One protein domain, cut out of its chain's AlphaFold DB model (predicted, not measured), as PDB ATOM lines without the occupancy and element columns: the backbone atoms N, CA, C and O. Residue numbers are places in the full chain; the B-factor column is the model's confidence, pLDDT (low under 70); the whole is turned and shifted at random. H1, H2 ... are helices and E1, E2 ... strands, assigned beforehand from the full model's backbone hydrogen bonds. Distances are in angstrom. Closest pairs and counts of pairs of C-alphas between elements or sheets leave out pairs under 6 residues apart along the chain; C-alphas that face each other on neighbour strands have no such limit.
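Overview. This is residues 19 to 143 of the 568 residues of an uncharacterized protein of Chloroflexi bacterium HGW-Chloroflexi-3 (UniProt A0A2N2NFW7). A long helical hairpin, H5 and H6 side by side, makes the core; H1 crosses H5 on one side of it, while on the other side H8 crosses both hairpin helices and H4 packs on H5 beside it. A tiny two-stranded ladder, E1 and E2, lies by H5, H2 and H3 lie at one end of the domain, and H7 lies at the opposite end. The printed part has 125 residues, with eight named helices and two named strands in the order H1 E1 H2 H3 H4 E2 H5 H6 H7 H8; the sheet E1 - E2 is antiparallel and the class is mostly helix. The whole is compact, with a radius of gyration of the C-alphas of 13.9 A and spans of 43 by 29 by 28 A.

Along the chain. H1, residues 22 to 33, begins at C-alpha 22 at (119.292, 64.430, 86.711) and is 16.2 A long. E1, residues 34 to 36, is followed by the short helices H2, residues 38 to 42, H3, residues 45 to 49, and H4, residues 51 to 56. E2 is residues 58 to 60. H5, residues 71 to 88, measures 25.8 A from C-alpha 71 at (117.926, 67.274, 101.990). H6, residues 93 to 115, measures 32.8 A. H7 is residues 118 to 125, and H8, residues 131 to 141, measures 15.0 A and ends at C-alpha 141 at (110.858, 78.019, 100.246).

Arrangement. H5 is the hub, touching five helices. It forms a hairpin with H6 at a shallow tilt of 21 degrees, opposite ways; their closest C-alphas, Val 72 and Ile 110, are 5.8 A apart. H1 touches H5 with residues 26 to 31 alone, closest at the C-alphas of Ser 30 and Ala 80, 4.6 A. H4 touches H5, about perpendicular at 74 degrees, with the C-alphas of Ile 55 and Leu 82 closest at 5.2 A. H8 touches H6, about perpendicular at 78 degrees, closest at the C-alphas of Ile 106 and Val 135, 6.8 A. H8 also touches H5, with the C-alphas of Ala 78 and Ala 138 closest at 5.8 A. E1 and E2 are antiparallel, with N 35 and O 59 within hydrogen-bond range at 2.8 A. H2 and H5 only just touch, with 3 pairs of C-alphas within 8 A, the closest those of Ile 40 and Glu 88, 6.7 A. H3 and H4 touch only at the corner, at the C-alphas of Leu 47 and Ala 54, 4.9 A. H7 touches no helix. Every O i to N i+4 pair is within hydrogen-bond range in H1, H2, H3, H4, H5, H6 and H8, and 2 of 4 are in H7.

Size, cuts and confidence. The C-alphas farthest apart, those of Thr 42 and Thr 119, are 43.1 A apart. The printed part has no cut and no long link. The mean pLDDT of the printed part is 71.3, and 53 residues are under 70, among them residues 19 to 31 and 111 to 143.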
ATOM      1  N   GLU A  19     124.729  63.962  81.801       37.59
ATOM      2  CA  GLU A  19     123.918  65.117  81.354       37.59
ATOM      3  C   GLU A  19     122.417  64.759  81.256       37.59
ATOM      4  O   GLU A  19     121.556  65.634  81.152       37.59
ATOM      5  N   ASP A  20     122.065  63.472  81.370       42.22
ATOM      6  CA  ASP A  20     120.758  62.979  80.948       42.22
ATOM      7  C   ASP A  20     119.935  62.239  82.027       42.22
ATOM      8  O   ASP A  20     118.819  61.810  81.746       42.22
ATOM      9  N   VAL A  21     120.418  62.094  83.271       39.47
ATOM     10  CA  VAL A  21     119.644  61.412  84.346       39.47
ATOM     11  C   VAL A  21     119.039  62.396  85.353       39.47
ATOM     12  O   VAL A  21     117.913  62.201  85.812       39.47
ATOM     13  N   PHE A  22     119.731  63.493  85.668       48.28
ATOM     14  CA  PHE A  22     119.292  64.430  86.711       48.28
ATOM     15  C   PHE A  22     118.382  65.548  86.184       48.28
ATOM     16  O   PHE A  22     117.342  65.823  86.786       48.28
ATOM     17  N   SER A  23     118.705  66.121  85.019       46.84
ATOM     18  CA  SER A  23     117.884  67.132  84.330       46.84
ATOM     19  C   SER A  23     116.510  66.579  83.912       46.84
ATOM     20  O   SER A  23     115.492  67.271  84.004       46.84
ATOM     21  N   LYS A  24     116.455  65.294  83.523       52.03
ATOM     22  CA  LYS A  24     115.203  64.582  83.227       52.03
ATOM     23  C   LYS A  24     114.333  64.404  84.470       52.03
ATOM     24  O   LYS A  24     113.131  64.645  84.387       52.03
ATOM     25  N   ASN A  25     114.924  64.075  85.621       61.91
ATOM     26  CA  ASN A  25     114.171  63.877  86.859       61.91
ATOM     27  C   ASN A  25     113.527  65.173  87.366       61.91
ATOM     28  O   ASN A  25     112.343  65.155  87.690       61.91
ATOM     29  N   SER A  26     114.237  66.307  87.395       61.28
ATOM     30  CA  SER A  26     113.642  67.569  87.869       61.28
ATOM     31  C   SER A  26     112.529  68.062  86.941       61.28
ATOM     32  O   SER A  26     111.457  68.436  87.416       61.28
ATOM     33  N   ALA A  27     112.715  67.991  85.620       62.56
ATOM     34  CA  ALA A  27     111.707  68.400  84.643       62.56
ATOM     35  C   ALA A  27     110.462  67.488  84.647       62.56
ATOM     36  O   ALA A  27     109.336  67.974  84.498       62.56
ATOM     37  N   GLU A  28     110.644  66.177  84.829       68.38
ATOM     38  CA  GLU A  28     109.548  65.210  84.941       68.38
ATOM     39  C   GLU A  28     108.791  65.365  86.271       68.38
ATOM     40  O   GLU A  28     107.558  65.391  86.279       68.38
ATOM     41  N   ILE A  29     109.513  65.576  87.379       66.81
ATOM     42  CA  ILE A  29     108.937  65.873  88.696       66.81
ATOM     43  C   ILE A  29     108.151  67.189  88.662       66.81
ATOM     44  O   ILE A  29     107.010  67.224  89.124       66.81
ATOM     45  N   SER A  30     108.709  68.242  88.056       67.31
ATOM     46  CA  SER A  30     108.064  69.557  87.918       67.31
ATOM     47  C   SER A  30     106.703  69.445  87.243       67.31
ATOM     48  O   SER A  30     105.700  69.912  87.768       67.31
ATOM     49  N   ARG A  31     106.636  68.754  86.100       66.12
ATOM     50  CA  ARG A  31     105.383  68.604  85.345       66.12
ATOM     51  C   ARG A  31     104.336  67.762  86.065       66.12
ATOM     52  O   ARG A  31     103.152  67.899  85.777       66.12
ATOM     53  N   ARG A  32     104.766  66.853  86.941       74.56
ATOM     54  CA  ARG A  32     103.885  65.877  87.585       74.56
ATOM     55  C   ARG A  32     103.403  66.317  88.965       74.56
ATOM     56  O   ARG A  32     102.323  65.900  89.374       74.56
ATOM     57  N   TYR A  33     104.188  67.131  89.668       79.50
ATOM     58  CA  TYR A  33     103.964  67.428  91.083       79.50
ATOM     59  C   TYR A  33     104.022  68.915  91.444       79.50
ATOM     60  O   TYR A  33     103.720  69.239  92.590       79.50
ATOM     61  N   CYS A  34     104.357  69.821  90.522       87.19
ATOM     62  CA  CYS A  34     104.333  71.261  90.780       87.19
ATOM     63  C   CYS A  34     103.155  71.928  90.059       87.19
ATOM     64  O   CYS A  34     102.982  71.776  88.853       87.19
ATOM     65  N   GLU A  35     102.357  72.695  90.800       86.75
ATOM     66  CA  GLU A  35     101.241  73.478  90.271       86.75
ATOM     67  C   GLU A  35     101.459  74.966  90.605       86.75
ATOM     68  O   GLU A  35     101.544  75.325  91.782       86.75
ATOM     69  N   PRO A  36     101.578  75.859  89.609       86.75
ATOM     70  CA  PRO A  36     101.752  77.289  89.857       86.75
ATOM     71  C   PRO A  36     100.498  77.901  90.503       86.75
ATOM     72  O   PRO A  36      99.366  77.577  90.132       86.75
ATOM     73  N   SER A  37     100.672  78.819  91.459       84.56
ATOM     74  CA  SER A  37      99.544  79.550  92.045       84.56
ATOM     75  C   SER A  37      98.940  80.563  91.064       84.56
ATOM     76  O   SER A  37      99.535  80.940  90.052       84.56
ATOM     77  N   LYS A  38      97.753  81.088  91.400       82.69
ATOM     78  CA  LYS A  38      97.135  82.199  90.655       82.69
ATOM     79  C   LYS A  38      98.028  83.444  90.589       82.69
ATOM     80  O   LYS A  38      97.940  84.179  89.613       82.69
ATOM     81  N   GLU A  39      98.878  83.669  91.587       81.25
ATOM     82  CA  GLU A  39      99.766  84.838  91.672       81.25
ATOM     83  C   GLU A  39     100.886  84.791  90.625       81.25
ATOM     84  O   GLU A  39     101.281  85.820  90.077       81.25
ATOM     85  N   ILE A  40     101.348  83.589  90.274       83.56
ATOM     86  CA  ILE A  40     102.316  83.402  89.188       83.56
ATOM     87  C   ILE A  40     101.698  83.841  87.856       83.56
ATOM     88  O   ILE A  40     102.333  84.551  87.075       83.56
ATOM     89  N   TYR A  41     100.424  83.512  87.629       77.81
ATOM     90  CA  TYR A  41      99.710  83.903  86.413       77.81
ATOM     91  C   TYR A  41      99.361  85.393  86.352       77.81
ATOM     92  O   TYR A  41      99.328  85.963  85.260       77.81
ATOM     93  N   THR A  42      99.115  86.049  87.494       79.19
ATOM     94  CA  THR A  42      98.922  87.510  87.520       79.19
ATOM     95  C   THR A  42     100.223  88.259  87.236       79.19
ATOM     96  O   THR A  42     100.184  89.426  86.846       79.19
ATOM     97  N   GLY A  43     101.370  87.579  87.346       72.69
ATOM     98  CA  GLY A  43     102.661  88.082  86.904       72.69
ATOM     99  C   GLY A  43     103.140  89.279  87.716       72.69
ATOM    100  O   GLY A  43     103.701  90.202  87.121       72.69
ATOM    101  N   SER A  44     102.902  89.254  89.034       80.19
ATOM    102  CA  SER A  44     103.377  90.265  89.988       80.19
ATOM    103  C   SER A  44     104.858  90.583  89.764       80.19
ATOM    104  O   SER A  44     105.664  89.675  89.551       80.19
ATOM    105  N   SER A  45     105.224  91.868  89.815       78.94
ATOM    106  CA  SER A  45     106.619  92.306  89.665       78.94
ATOM    107  C   SER A  45     107.527  91.674  90.716       78.94
ATOM    108  O   SER A  45     108.637  91.268  90.402       78.94
ATOM    109  N   GLU A  46     107.010  91.494  91.930       85.25
ATOM    110  CA  GLU A  46     107.735  90.900  93.052       85.25
ATOM    111  C   GLU A  46     108.191  89.462  92.764       85.25
ATOM    112  O   GLU A  46     109.338  89.119  93.020       85.25
ATOM    113  N   LEU A  47     107.340  88.650  92.125       86.56
ATOM    114  CA  LEU A  47     107.684  87.273  91.746       86.56
ATOM    115  C   LEU A  47     108.671  87.208  90.576       86.56
ATOM    116  O   LEU A  47     109.353  86.207  90.403       86.56
ATOM    117  N   ARG A  48     108.733  88.248  89.736       85.31
ATOM    118  CA  ARG A  48     109.671  88.291  88.600       85.31
ATOM    119  C   ARG A  48     111.077  88.701  89.016       85.31
ATOM    120  O   ARG A  48     112.023  88.391  88.295       85.31
ATOM    121  N   ASP A  49     111.188  89.413  90.131       86.19
ATOM    122  CA  ASP A  49     112.452  89.932  90.645       86.19
ATOM    123  C   ASP A  49     113.047  89.039  91.747       86.19
ATOM    124  O   ASP A  49     114.267  89.021  91.904       86.19
ATOM    125  N   ASP A  50     112.217  88.257  92.450       85.56
ATOM    126  CA  ASP A  50     112.632  87.375  93.545       85.56
ATOM    127  C   ASP A  50     112.322  85.889  93.250       85.56
ATOM    128  O   ASP A  50     111.160  85.460  93.308       85.56
ATOM    129  N   PRO A  51     113.346  85.066  92.954       84.38
ATOM    130  CA  PRO A  51     113.151  83.658  92.643       84.38
ATOM    131  C   PRO A  51     112.727  82.806  93.848       84.38
ATOM    132  O   PRO A  51     112.102  81.767  93.644       84.38
ATOM    133  N   PHE A  52     112.998  83.221  95.090       84.25
ATOM    134  CA  PHE A  52     112.569  82.469  96.273       84.25
ATOM    135  C   PHE A  52     111.070  82.637  96.514       84.25
ATOM    136  O   PHE A  52     110.366  81.643  96.691       84.25
ATOM    137  N   LYS A  53     110.551  83.864  96.382       86.19
ATOM    138  CA  LYS A  53     109.098  84.101  96.397       86.19
ATOM    139  C   LYS A  53     108.395  83.368  95.262       86.19
ATOM    140  O   LYS A  53     107.329  82.793  95.456       86.19
ATOM    141  N   ALA A  54     109.016  83.316  94.083       86.12
ATOM    142  CA  ALA A  54     108.487  82.551  92.962       86.12
ATOM    143  C   ALA A  54     108.395  81.040  93.262       86.12
ATOM    144  O   ALA A  54     107.395  80.419  92.907       86.12
ATOM    145  N   ILE A  55     109.391  80.456  93.948       86.38
ATOM    146  CA  ILE A  55     109.364  79.058  94.420       86.38
ATOM    147  C   ILE A  55     108.226  78.838  95.429       86.38
ATOM    148  O   ILE A  55     107.508  77.840  95.330       86.38
ATOM    149  N   GLU A  56     108.033  79.751  96.382       86.31
ATOM    150  CA  GLU A  56     106.962  79.661  97.387       86.31
ATOM    151  C   GLU A  56     105.567  79.699  96.753       86.31
ATOM    152  O   GLU A  56     104.682  78.932  97.142       86.31
ATOM    153  N   SER A  57     105.392  80.514  95.710       88.31
ATOM    154  CA  SER A  57     104.156  80.587  94.930       88.31
ATOM    155  C   SER A  57     103.908  79.357  94.040       88.31
ATOM    156  O   SER A  57     102.850  79.266  93.415       88.31
ATOM    157  N   VAL A  58     104.825  78.385  93.968       86.06
ATOM    158  CA  VAL A  58     104.576  77.089  93.317       86.06
ATOM    159  C   VAL A  58     104.166  76.051  94.359       86.06
ATOM    160  O   VAL A  58     104.915  75.689  95.274       86.06
ATOM    161  N   ARG A  59     102.955  75.517  94.194       86.12
ATOM    162  CA  ARG A  59     102.396  74.479  95.056       86.12
ATOM    163  C   ARG A  59     102.997  73.121  94.713       86.12
ATOM    164  O   ARG A  59     103.061  72.733  93.553       86.12
ATOM    165  N   TRP A  60     103.365  72.366  95.743       85.94
ATOM    166  CA  TRP A  60     103.773  70.968  95.620       85.94
ATOM    167  C   TRP A  60     102.588  70.032  95.888       85.94
ATOM    168  O   TRP A  60     101.888  70.183  96.890       85.94
ATOM    169  N   LEU A  61     102.367  69.073  94.990       81.19
ATOM    170  CA  LEU A  61     101.282  68.087  95.028       81.19
ATOM    171  C   LEU A  61     101.736  66.708  95.535       81.19
ATOM    172  O   LEU A  61     100.915  65.798  95.652       81.19
ATOM    173  N   GLY A  62     103.030  66.527  95.808       77.69
ATOM    174  CA  GLY A  62     103.557  65.303  96.411       77.69
ATOM    175  C   GLY A  62     103.316  65.225  97.928       77.69
ATOM    176  O   GLY A  62     102.515  65.984  98.482       77.69
ATOM    177  N   PRO A  63     104.007  64.305  98.630       71.81
ATOM    178  CA  PRO A  63     103.980  64.241 100.089       71.81
ATOM    179  C   PRO A  63     104.301  65.599 100.716       71.81
ATOM    180  O   PRO A  63     105.053  66.385 100.137       71.81
ATOM    181  N   SER A  64     103.736  65.858 101.902       73.56
ATOM    182  CA  SER A  64     103.987  67.101 102.640       73.56
ATOM    183  C   SER A  64     105.482  67.395 102.702       73.56
ATOM    184  O   SER A  64     106.266  66.530 103.090       73.56
ATOM    185  N   LEU A  65     105.854  68.622 102.343       71.69
ATOM    186  CA  LEU A  65     107.244  69.072 102.284       71.69
ATOM    187  C   LEU A  65     107.950  68.949 103.641       71.69
ATOM    188  O   LEU A  65     109.123  68.595 103.702       71.69
ATOM    189  N   ALA A  66     107.190  69.100 104.728       65.12
ATOM    190  CA  ALA A  66     107.656  68.907 106.099       65.12
ATOM    191  C   ALA A  66     108.016  67.446 106.447       65.12
ATOM    192  O   ALA A  66     108.538  67.200 107.532       65.12
ATOM    193  N   ARG A  67     107.700  66.481 105.569       67.94
ATOM    194  CA  ARG A  67     108.042  65.051 105.699       67.94
ATOM    195  C   ARG A  67     109.213  64.631 104.806       67.94
ATOM    196  O   ARG A  67     109.519  63.446 104.737       67.94
ATOM    197  N   ILE A  68     109.820  65.564 104.075       70.19
ATOM    198  CA  ILE A  68     111.018  65.284 103.287       70.19
ATOM    199  C   ILE A  68     112.211  65.367 104.240       70.19
ATOM    200  O   ILE A  68     112.634  66.456 104.609       70.19
ATOM    201  N   GLU A  69     112.704  64.206 104.667       64.25
ATOM    202  CA  GLU A  69     113.850  64.092 105.582       64.25
ATOM    203  C   GLU A  69     115.192  64.161 104.840       64.25
ATOM    204  O   GLU A  69     116.183  64.624 105.398       64.25
ATOM    205  N   ASP A  70     115.228  63.737 103.571       69.88
ATOM    206  CA  ASP A  70     116.434  63.806 102.744       69.88
ATOM    207  C   ASP A  70     116.608  65.221 102.162       69.88
ATOM    208  O   ASP A  70     115.795  65.662 101.339       69.88
ATOM    209  N   PRO A  71     117.683  65.941 102.519       66.75
ATOM    210  CA  PRO A  71     117.926  67.274 101.990       66.75
ATOM    211  C   PRO A  71     118.162  67.302 100.474       66.75
ATOM    212  O   PRO A  71     117.837  68.303  99.834       66.75
ATOM    213  N   VAL A  72     118.675  66.222  99.871       75.75
ATOM    214  CA  VAL A  72     118.828  66.134  98.409       75.75
ATOM    215  C   VAL A  72     117.454  66.102  97.743       75.75
ATOM    216  O   VAL A  72     117.224  66.801  96.756       75.75
ATOM    217  N   ALA A  73     116.506  65.363  98.322       75.25
ATOM    218  CA  ALA A  73     115.120  65.367  97.869       75.25
ATOM    219  C   ALA A  73     114.462  66.749  98.043       75.25
ATOM    220  O   ALA A  73     113.725  67.185  97.160       75.25
ATOM    221  N   GLY A  74     114.768  67.471  99.126       78.19
ATOM    222  CA  GLY A  74     114.297  68.846  99.327       78.19
ATOM    223  C   GLY A  74     114.811  69.814  98.255       78.19
ATOM    224  O   GLY A  74     114.040  70.593  97.692       78.19
ATOM    225  N   LEU A  75     116.095  69.716  97.899       81.56
ATOM    226  CA  LEU A  75     116.690  70.513  96.825       81.56
ATOM    227  C   LEU A  75     116.115  70.167  95.448       81.56
ATOM    228  O   LEU A  75     115.857  71.069  94.653       81.56
ATOM    229  N   LEU A  76     115.846  68.888  95.177       83.06
ATOM    230  CA  LEU A  76     115.173  68.463  93.945       83.06
ATOM    231  C   LEU A  76     113.781  69.093  93.817       83.06
ATOM    232  O   LEU A  76     113.401  69.533  92.730       83.06
ATOM    233  N   VAL A  77     113.034  69.190  94.921       83.19
ATOM    234  CA  VAL A  77     111.737  69.879  94.937       83.19
ATOM    235  C   VAL A  77     111.900  71.382  94.703       83.19
ATOM    236  O   VAL A  77     111.135  71.954  93.926       83.19
ATOM    237  N   ALA A  78     112.895  72.026  95.319       84.31
ATOM    238  CA  ALA A  78     113.174  73.444  95.094       84.31
ATOM    239  C   ALA A  78     113.529  73.735  93.624       84.31
ATOM    240  O   ALA A  78     112.947  74.638  93.023       84.31
ATOM    241  N   SER A  79     114.411  72.921  93.026       88.38
ATOM    242  CA  SER A  79     114.769  72.997  91.600       88.38
ATOM    243  C   SER A  79     113.528  72.835  90.715       88.38
ATOM    244  O   SER A  79     113.281  73.647  89.822       88.38
ATOM    245  N   ALA A  80     112.663  71.863  91.024       87.31
ATOM    246  CA  ALA A  80     111.438  71.619  90.265       87.31
ATOM    247  C   ALA A  80     110.407  72.762  90.364       87.31
ATOM    248  O   ALA A  80     109.749  73.139  89.385       87.31
ATOM    249  N   LYS A  81     110.251  73.347  91.554       89.75
ATOM    250  CA  LYS A  81     109.405  74.528  91.753       89.75
ATOM    251  C   LYS A  81     109.947  75.736  90.990       89.75
ATOM    252  O   LYS A  81     109.177  76.408  90.307       89.75
ATOM    253  N   LEU A  82     111.257  75.973  91.041       90.12
ATOM    254  CA  LEU A  82     111.904  77.069  90.320       90.12
ATOM    255  C   LEU A  82     111.738  76.921  88.802       90.12
ATOM    256  O   LEU A  82     111.371  77.882  88.131       90.12
ATOM    257  N   ASP A  83     111.929  75.715  88.267       89.94
ATOM    258  CA  ASP A  83     111.750  75.416  86.841       89.94
ATOM    259  C   ASP A  83     110.296  75.643  86.383       89.94
ATOM    260  O   ASP A  83     110.041  76.170  85.298       89.94
ATOM    261  N   THR A  84     109.326  75.314  87.242       88.94
ATOM    262  CA  THR A  84     107.903  75.612  87.008       88.94
ATOM    263  C   THR A  84     107.651  77.123  87.009       88.94
ATOM    264  O   THR A  84     107.025  77.642  86.087       88.94
ATOM    265  N   ALA A  85     108.188  77.853  87.988       88.38
ATOM    266  CA  ALA A  85     108.043  79.303  88.064       88.38
ATOM    267  C   ALA A  85     108.661  80.017  86.851       88.38
ATOM    268  O   ALA A  85     108.029  80.904  86.285       88.38
ATOM    269  N   GLN A  86     109.850  79.604  86.398       90.31
ATOM    270  CA  GLN A  86     110.511  80.172  85.217       90.31
ATOM    271  C   GLN A  86     109.687  80.015  83.930       90.31
ATOM    272  O   GLN A  86     109.720  80.896  83.071       90.31
ATOM    273  N   LYS A  87     108.984  78.885  83.773       89.44
ATOM    274  CA  LYS A  87     108.158  78.601  82.587       89.44
ATOM    275  C   LYS A  87     106.895  79.451  82.548       89.44
ATOM    276  O   LYS A  87     106.504  79.913  81.478       89.44
ATOM    277  N   GLU A  88     106.276  79.651  83.706       89.06
ATOM    278  CA  GLU A  88     104.995  80.346  83.823       89.06
ATOM    279  C   GLU A  88     105.168  81.868  83.956       89.06
ATOM    280  O   GLU A  88     104.381  82.647  83.409       89.06
ATOM    281  N   LEU A  89     106.239  82.327  84.614       86.88
ATOM    282  CA  LEU A  89     106.592  83.740  84.665       86.88
ATOM    283  C   LEU A  89     107.172  84.184  83.317       86.88
ATOM    284  O   LEU A  89     108.186  83.686  82.832       86.88
ATOM    285  N   ARG A  90     106.571  85.214  82.716       86.12
ATOM    286  CA  ARG A  90     107.137  85.889  81.538       86.12
ATOM    287  C   ARG A  90     108.322  86.771  81.948       86.12
ATOM    288  O   ARG A  90     108.178  87.986  82.064       86.12
ATOM    289  N   LEU A  91     109.472  86.145  82.188       88.00
ATOM    290  CA  LEU A  91     110.696  86.807  82.645       88.00
ATOM    291  C   LEU A  91     111.417  87.542  81.505       88.00
ATOM    292  O   LEU A  91     111.596  87.000  80.408       88.00
ATOM    293  N   ALA A  92     111.889  88.757  81.791       86.94
ATOM    294  CA  ALA A  92     112.825  89.474  80.931       86.94
ATOM    295  C   ALA A  92     114.208  88.783  80.930       86.94
ATOM    296  O   ALA A  92     114.526  88.059  81.876       86.94
ATOM    297  N   PRO A  93     115.080  89.024  79.930       86.62
ATOM    298  CA  PRO A  93     116.382  88.353  79.836       86.62
ATOM    299  C   PRO A  93     117.249  88.465  81.100       86.62
ATOM    300  O   PRO A  93     117.845  87.481  81.522       86.62
ATOM    301  N   LYS A  94     117.267  89.641  81.745       75.50
ATOM    302  CA  LYS A  94     118.031  89.873  82.982       75.50
ATOM    303  C   LYS A  94     117.491  89.057  84.164       75.50
ATOM    304  O   LYS A  94     118.264  88.431  84.877       75.50
ATOM    305  N   GLN A  95     116.168  89.016  84.322       83.25
ATOM    306  CA  GLN A  95     115.497  88.223  85.358       83.25
ATOM    307  C   GLN A  95     115.719  86.725  85.130       83.25
ATOM    308  O   GLN A  95     116.047  85.998  86.059       83.25
ATOM    309  N   ARG A  96     115.642  86.269  83.872       85.75
ATOM    310  CA  ARG A  96     115.948  84.882  83.509       85.75
ATOM    311  C   ARG A  96     117.372  84.489  83.910       85.75
ATOM    312  O   ARG A  96     117.555  83.398  84.427       85.75
ATOM    313  N   GLY A  97     118.347  85.386  83.743       73.88
ATOM    314  CA  GLY A  97     119.722  85.162  84.204       73.88
ATOM    315  C   GLY A  97     119.833  84.949  85.719       73.88
ATOM    316  O   GLY A  97     120.555  84.059  86.151       73.88
ATOM    317  N   HIS A  98     119.082  85.705  86.527       77.38
ATOM    318  CA  HIS A  98     119.066  85.523  87.987       77.38
ATOM    319  C   HIS A  98     118.458  84.172  88.391       77.38
ATOM    320  O   HIS A  98     119.004  83.465  89.236       77.38
ATOM    321  N   PHE A  99     117.341  83.799  87.764       87.50
ATOM    322  CA  PHE A  99     116.674  82.524  88.011       87.50
ATOM    323  C   PHE A  99     117.538  81.332  87.575       87.50
ATOM    324  O   PHE A  99     117.571  80.321  88.272       87.50
ATOM    325  N   GLU A 100     118.245  81.451  86.452       82.50
ATOM    326  CA  GLU A 100     119.155  80.411  85.966       82.50
ATOM    327  C   GLU A 100     120.371  80.256  86.883       82.50
ATOM    328  O   GLU A 100     120.737  79.135  87.218       82.50
ATOM    329  N   GLY A 101     120.940  81.362  87.376       74.38
ATOM    330  CA  GLY A 101     122.028  81.319  88.357       74.38
ATOM    331  C   GLY A 101     121.623  80.615  89.656       74.38
ATOM    332  O   GLY A 101     122.365  79.774  90.162       74.38
ATOM    333  N   LEU A 102     120.417  80.887  90.174       79.00
ATOM    334  CA  LEU A 102     119.901  80.165  91.343       79.00
ATOM    335  C   LEU A 102     119.712  78.670  91.050       79.00
ATOM    336  O   LEU A 102     120.086  77.833  91.869       79.00
ATOM    337  N   LYS A 103     119.153  78.334  89.885       82.31
ATOM    338  CA  LYS A 103     118.934  76.945  89.475       82.31
ATOM    339  C   LYS A 103     120.250  76.175  89.367       82.31
ATOM    340  O   LYS A 103     120.357  75.096  89.938       82.31
ATOM    341  N   GLN A 104     121.267  76.759  88.734       76.62
ATOM    342  CA  GLN A 104     122.606  76.172  88.634       76.62
ATOM    343  C   GLN A 104     123.229  75.915  90.010       76.62
ATOM    344  O   GLN A 104     123.817  74.857  90.224       76.62
ATOM    345  N   ASN A 105     123.048  76.831  90.967       71.69
ATOM    346  CA  ASN A 105     123.518  76.629  92.340       71.69
ATOM    347  C   ASN A 105     122.795  75.464  93.038       71.69
ATOM    348  O   ASN A 105     123.440  74.663  93.713       71.69
ATOM    349  N   ILE A 106     121.472  75.345  92.868       75.00
ATOM    350  CA  ILE A 106     120.687  74.234  93.429       75.00
ATOM    351  C   ILE A 106     121.106  72.904  92.790       75.00
ATOM    352  O   ILE A 106     121.361  71.936  93.505       75.00
ATOM    353  N   ASP A 107     121.222  72.852  91.464       76.06
ATOM    354  CA  ASP A 107     121.589  71.639  90.729       76.06
ATOM    355  C   ASP A 107     123.038  71.210  91.039       76.06
ATOM    356  O   ASP A 107     123.305  70.026  91.260       76.06
ATOM    357  N   GLY A 108     123.962  72.169  91.170       68.00
ATOM    358  CA  GLY A 108     125.327  71.925  91.638       68.00
ATOM    359  C   GLY A 108     125.370  71.368  93.063       68.00
ATOM    360  O   GLY A 108     126.079  70.394  93.325       68.00
ATOM    361  N   ALA A 109     124.556  71.914  93.974       66.06
ATOM    362  CA  ALA A 109     124.426  71.398  95.336       66.06
ATOM    363  C   ALA A 109     123.852  69.971  95.360       66.06
ATOM    364  O   ALA A 109     124.351  69.128  96.105       66.06
ATOM    365  N   ILE A 110     122.854  69.665  94.523       73.38
ATOM    366  CA  ILE A 110     122.315  68.305  94.365       73.38
ATOM    367  C   ILE A 110     123.408  67.351  93.889       73.38
ATOM    368  O   ILE A 110     123.557  66.280  94.476       73.38
ATOM    369  N   GLY A 111     124.176  67.718  92.858       68.56
ATOM    370  CA  GLY A 111     125.252  66.885  92.317       68.56
ATOM    371  C   GLY A 111     126.326  66.584  93.362       68.56
ATOM    372  O   GLY A 111     126.656  65.423  93.607       68.56
ATOM    373  N   PHE A 112     126.796  67.623  94.051       62.53
ATOM    374  CA  PHE A 112     127.784  67.502  95.117       62.53
ATOM    375  C   PHE A 112     127.280  66.649  96.292       62.53
ATOM    376  O   PHE A 112     127.937  65.688  96.688       62.53
ATOM    377  N   LEU A 113     126.082  66.929  96.815       63.81
ATOM    378  CA  LEU A 113     125.508  66.171  97.931       63.81
ATOM    379  C   LEU A 113     125.132  64.744  97.532       63.81
ATOM    380  O   LEU A 113     125.171  63.847  98.367       63.81
ATOM    381  N   SER A 114     124.777  64.487  96.274       65.94
ATOM    382  CA  SER A 114     124.494  63.130  95.797       65.94
ATOM    383  C   SER A 114     125.738  62.243  95.829       65.94
ATOM    384  O   SER A 114     125.601  61.059  96.135       65.94
ATOM    385  N   ALA A 115     126.919  62.824  95.597       62.91
ATOM    386  CA  ALA A 115     128.208  62.134  95.586       62.91
ATOM    387  C   ALA A 115     128.801  61.854  96.983       62.91
ATOM    388  O   ALA A 115     129.707  61.033  97.103       62.91
ATOM    389  N   LEU A 116     128.305  62.509  98.038       55.69
ATOM    390  CA  LEU A 116     128.787  62.306  99.409       55.69
ATOM    391  C   LEU A 116     128.160  61.066 100.074       55.69
ATOM    392  O   LEU A 116     127.056  60.645  99.737       55.69
ATOM    393  N   GLU A 117     128.828  60.496 101.075       62.56
ATOM    394  CA  GLU A 117     128.221  59.479 101.946       62.56
ATOM    395  C   GLU A 117     127.138  60.101 102.850       62.56
ATOM    396  O   GLU A 117     127.221  61.273 103.227       62.56
ATOM    397  N   SER A 118     126.097  59.337 103.208       52.62
ATOM    398  CA  SER A 118     124.873  59.852 103.855       52.62
ATOM    399  C   SER A 118     125.114  60.633 105.157       52.62
ATOM    400  O   SER A 118     124.431  61.623 105.409       52.62
ATOM    401  N   THR A 119     126.114  60.245 105.949       47.50
ATOM    402  CA  THR A 119     126.538  60.916 107.191       47.50
ATOM    403  C   THR A 119     127.272  62.240 106.958       47.50
ATOM    404  O   THR A 119     127.240  63.115 107.822       47.50
ATOM    405  N   LEU A 120     127.919  62.414 105.802       51.25
ATOM    406  CA  LEU A 120     128.580  63.660 105.403       51.25
ATOM    407  C   LEU A 120     127.591  64.656 104.787       51.25
ATOM    408  O   LEU A 120     127.726  65.857 105.022       51.25
ATOM    409  N   LYS A 121     126.555  64.180 104.076       56.16
ATOM    410  CA  LYS A 121     125.534  65.037 103.436       56.16
ATOM    411  C   LYS A 121     124.912  66.038 104.412       56.16
ATOM    412  O   LYS A 121     124.867  67.230 104.121       56.16
ATOM    413  N   SER A 122     124.481  65.576 105.586       48.62
ATOM    414  CA  SER A 122     123.814  66.417 106.593       48.62
ATOM    415  C   SER A 122     124.754  67.428 107.265       48.62
ATOM    416  O   SER A 122     124.341  68.550 107.558       48.62
ATOM    417  N   LYS A 123     126.030  67.070 107.471       46.22
ATOM    418  CA  LYS A 123     127.046  67.951 108.075       46.22
ATOM    419  C   LYS A 123     127.517  69.046 107.116       46.22
ATOM    420  O   LYS A 123     127.742  70.177 107.540       46.22
ATOM    421  N   VAL A 124     127.640  68.721 105.832       48.31
ATOM    422  CA  VAL A 124     128.155  69.635 104.806       48.31
ATOM    423  C   VAL A 124     127.144  70.730 104.447       48.31
ATOM    424  O   VAL A 124     127.538  71.880 104.272       48.31
ATOM    425  N   ILE A 125     125.837  70.431 104.467       49.59
ATOM    426  CA  ILE A 125     124.770  71.429 104.241       49.59
ATOM    427  C   ILE A 125     124.855  72.604 105.227       49.59
ATOM    428  O   ILE A 125     124.514  73.729 104.864       49.59
ATOM    429  N   ARG A 126     125.353  72.379 106.450       43.31
ATOM    430  CA  ARG A 126     125.475  73.417 107.485       43.31
ATOM    431  C   ARG A 126     126.733  74.305 107.370       43.31
ATOM    432  O   ARG A 126     126.775  75.306 108.073       43.31
ATOM    433  N   ARG A 127     127.750  73.972 106.553       40.09
ATOM    434  CA  ARG A 127     129.105  74.583 106.636       40.09
ATOM    435  C   ARG A 127     129.526  75.546 105.502       40.09
ATOM    436  O   ARG A 127     130.563  76.178 105.657       40.09
ATOM    437  N   ILE A 128     128.786  75.712 104.400       39.69
ATOM    438  CA  ILE A 128     129.242  76.525 103.244       39.69
ATOM    439  C   ILE A 128     128.602  77.926 103.266       39.69
ATOM    440  O   ILE A 128     127.446  78.087 102.903       39.69
ATOM    441  N   ALA A 129     129.340  78.976 103.628       30.83
ATOM    442  CA  ALA A 129     128.779  80.302 103.946       30.83
ATOM    443  C   ALA A 129     127.935  80.990 102.838       30.83
ATOM    444  O   ALA A 129     126.990  81.706 103.161       30.83
ATOM    445  N   SER A 130     128.195  80.756 101.546       38.12
ATOM    446  CA  SER A 130     127.388  81.344 100.450       38.12
ATOM    447  C   SER A 130     126.361  80.366  99.865       38.12
ATOM    448  O   SER A 130     125.256  80.759  99.494       38.12
ATOM    449  N   GLY A 131     126.699  79.073  99.835       44.53
ATOM    450  CA  GLY A 131     125.818  78.005  99.363       44.53
ATOM    451  C   GLY A 131     124.738  77.642 100.379       44.53
ATOM    452  O   GLY A 131     123.591  77.467  99.996       44.53
ATOM    453  N   THR A 132     125.062  77.607 101.672       52.22
ATOM    454  CA  THR A 132     124.134  77.289 102.764       52.22
ATOM    455  C   THR A 132     123.025  78.321 102.868       52.22
ATOM    456  O   THR A 132     121.886  77.924 103.034       52.22
ATOM    457  N   ALA A 133     123.285  79.619 102.690       51.59
ATOM    458  CA  ALA A 133     122.215  80.619 102.706       51.59
ATOM    459  C   ALA A 133     121.203  80.365 101.574       51.59
ATOM    460  O   ALA A 133     120.000  80.306 101.813       51.59
ATOM    461  N   VAL A 134     121.695  80.130 100.356       54.91
ATOM    462  CA  VAL A 134     120.870  79.840  99.173       54.91
ATOM    463  C   VAL A 134     120.155  78.490  99.291       54.91
ATOM    464  O   VAL A 134     118.971  78.400  98.985       54.91
ATOM    465  N   VAL A 135     120.842  77.456  99.777       61.00
ATOM    466  CA  VAL A 135     120.313  76.103 100.003       61.00
ATOM    467  C   VAL A 135     119.284  76.103 101.126       61.00
ATOM    468  O   VAL A 135     118.209  75.542 100.955       61.00
ATOM    469  N   SER A 136     119.555  76.765 102.248       60.50
ATOM    470  CA  SER A 136     118.611  76.911 103.356       60.50
ATOM    471  C   SER A 136     117.401  77.740 102.944       60.50
ATOM    472  O   SER A 136     116.284  77.341 103.250       60.50
ATOM    473  N   MET A 137     117.578  78.836 102.198       60.19
ATOM    474  CA  MET A 137     116.456  79.607 101.647       60.19
ATOM    475  C   MET A 137     115.642  78.782 100.646       60.19
ATOM    476  O   MET A 137     114.418  78.783 100.716       60.19
ATOM    477  N   ALA A 138     116.293  78.012  99.772       62.41
ATOM    478  CA  ALA A 138     115.622  77.125  98.825       62.41
ATOM    479  C   ALA A 138     114.866  75.988  99.531       62.41
ATOM    480  O   ALA A 138     113.729  75.698  99.168       62.41
ATOM    481  N   LEU A 139     115.451  75.376 100.565       62.91
ATOM    482  CA  LEU A 139     114.808  74.349 101.388       62.91
ATOM    483  C   LEU A 139     113.642  74.923 102.199       62.91
ATOM    484  O   LEU A 139     112.602  74.277 102.300       62.91
ATOM    485  N   ASN A 140     113.771  76.142 102.722       64.69
ATOM    486  CA  ASN A 140     112.695  76.837 103.428       64.69
ATOM    487  C   ASN A 140     111.542  77.198 102.481       64.69
ATOM    488  O   ASN A 140     110.394  76.886 102.789       64.69
ATOM    489  N   ALA A 141     111.841  77.741 101.299       60.28
ATOM    490  CA  ALA A 141     110.858  78.019 100.246       60.28
ATOM    491  C   ALA A 141     110.207  76.728  99.703       60.28
ATOM    492  O   ALA A 141     109.038  76.688  99.299       60.28
ATOM    493  N   ALA A 142     110.954  75.623  99.731       59.81
ATOM    494  CA  ALA A 142     110.443  74.287  99.471       59.81
ATOM    495  C   ALA A 142     109.736  73.662 100.681       59.81
ATOM    496  O   ALA A 142     109.248  72.555 100.541       59.81
ATOM    497  N   GLY A 143     109.620  74.327 101.835       58.06
ATOM    498  CA  GLY A 143     108.898  73.832 103.015       58.06
ATOM    499  C   GLY A 143     109.570  72.669 103.760       58.06
ATOM    500  O   GLY A 143     108.899  71.970 104.519       58.06
TER     501      GLY A 143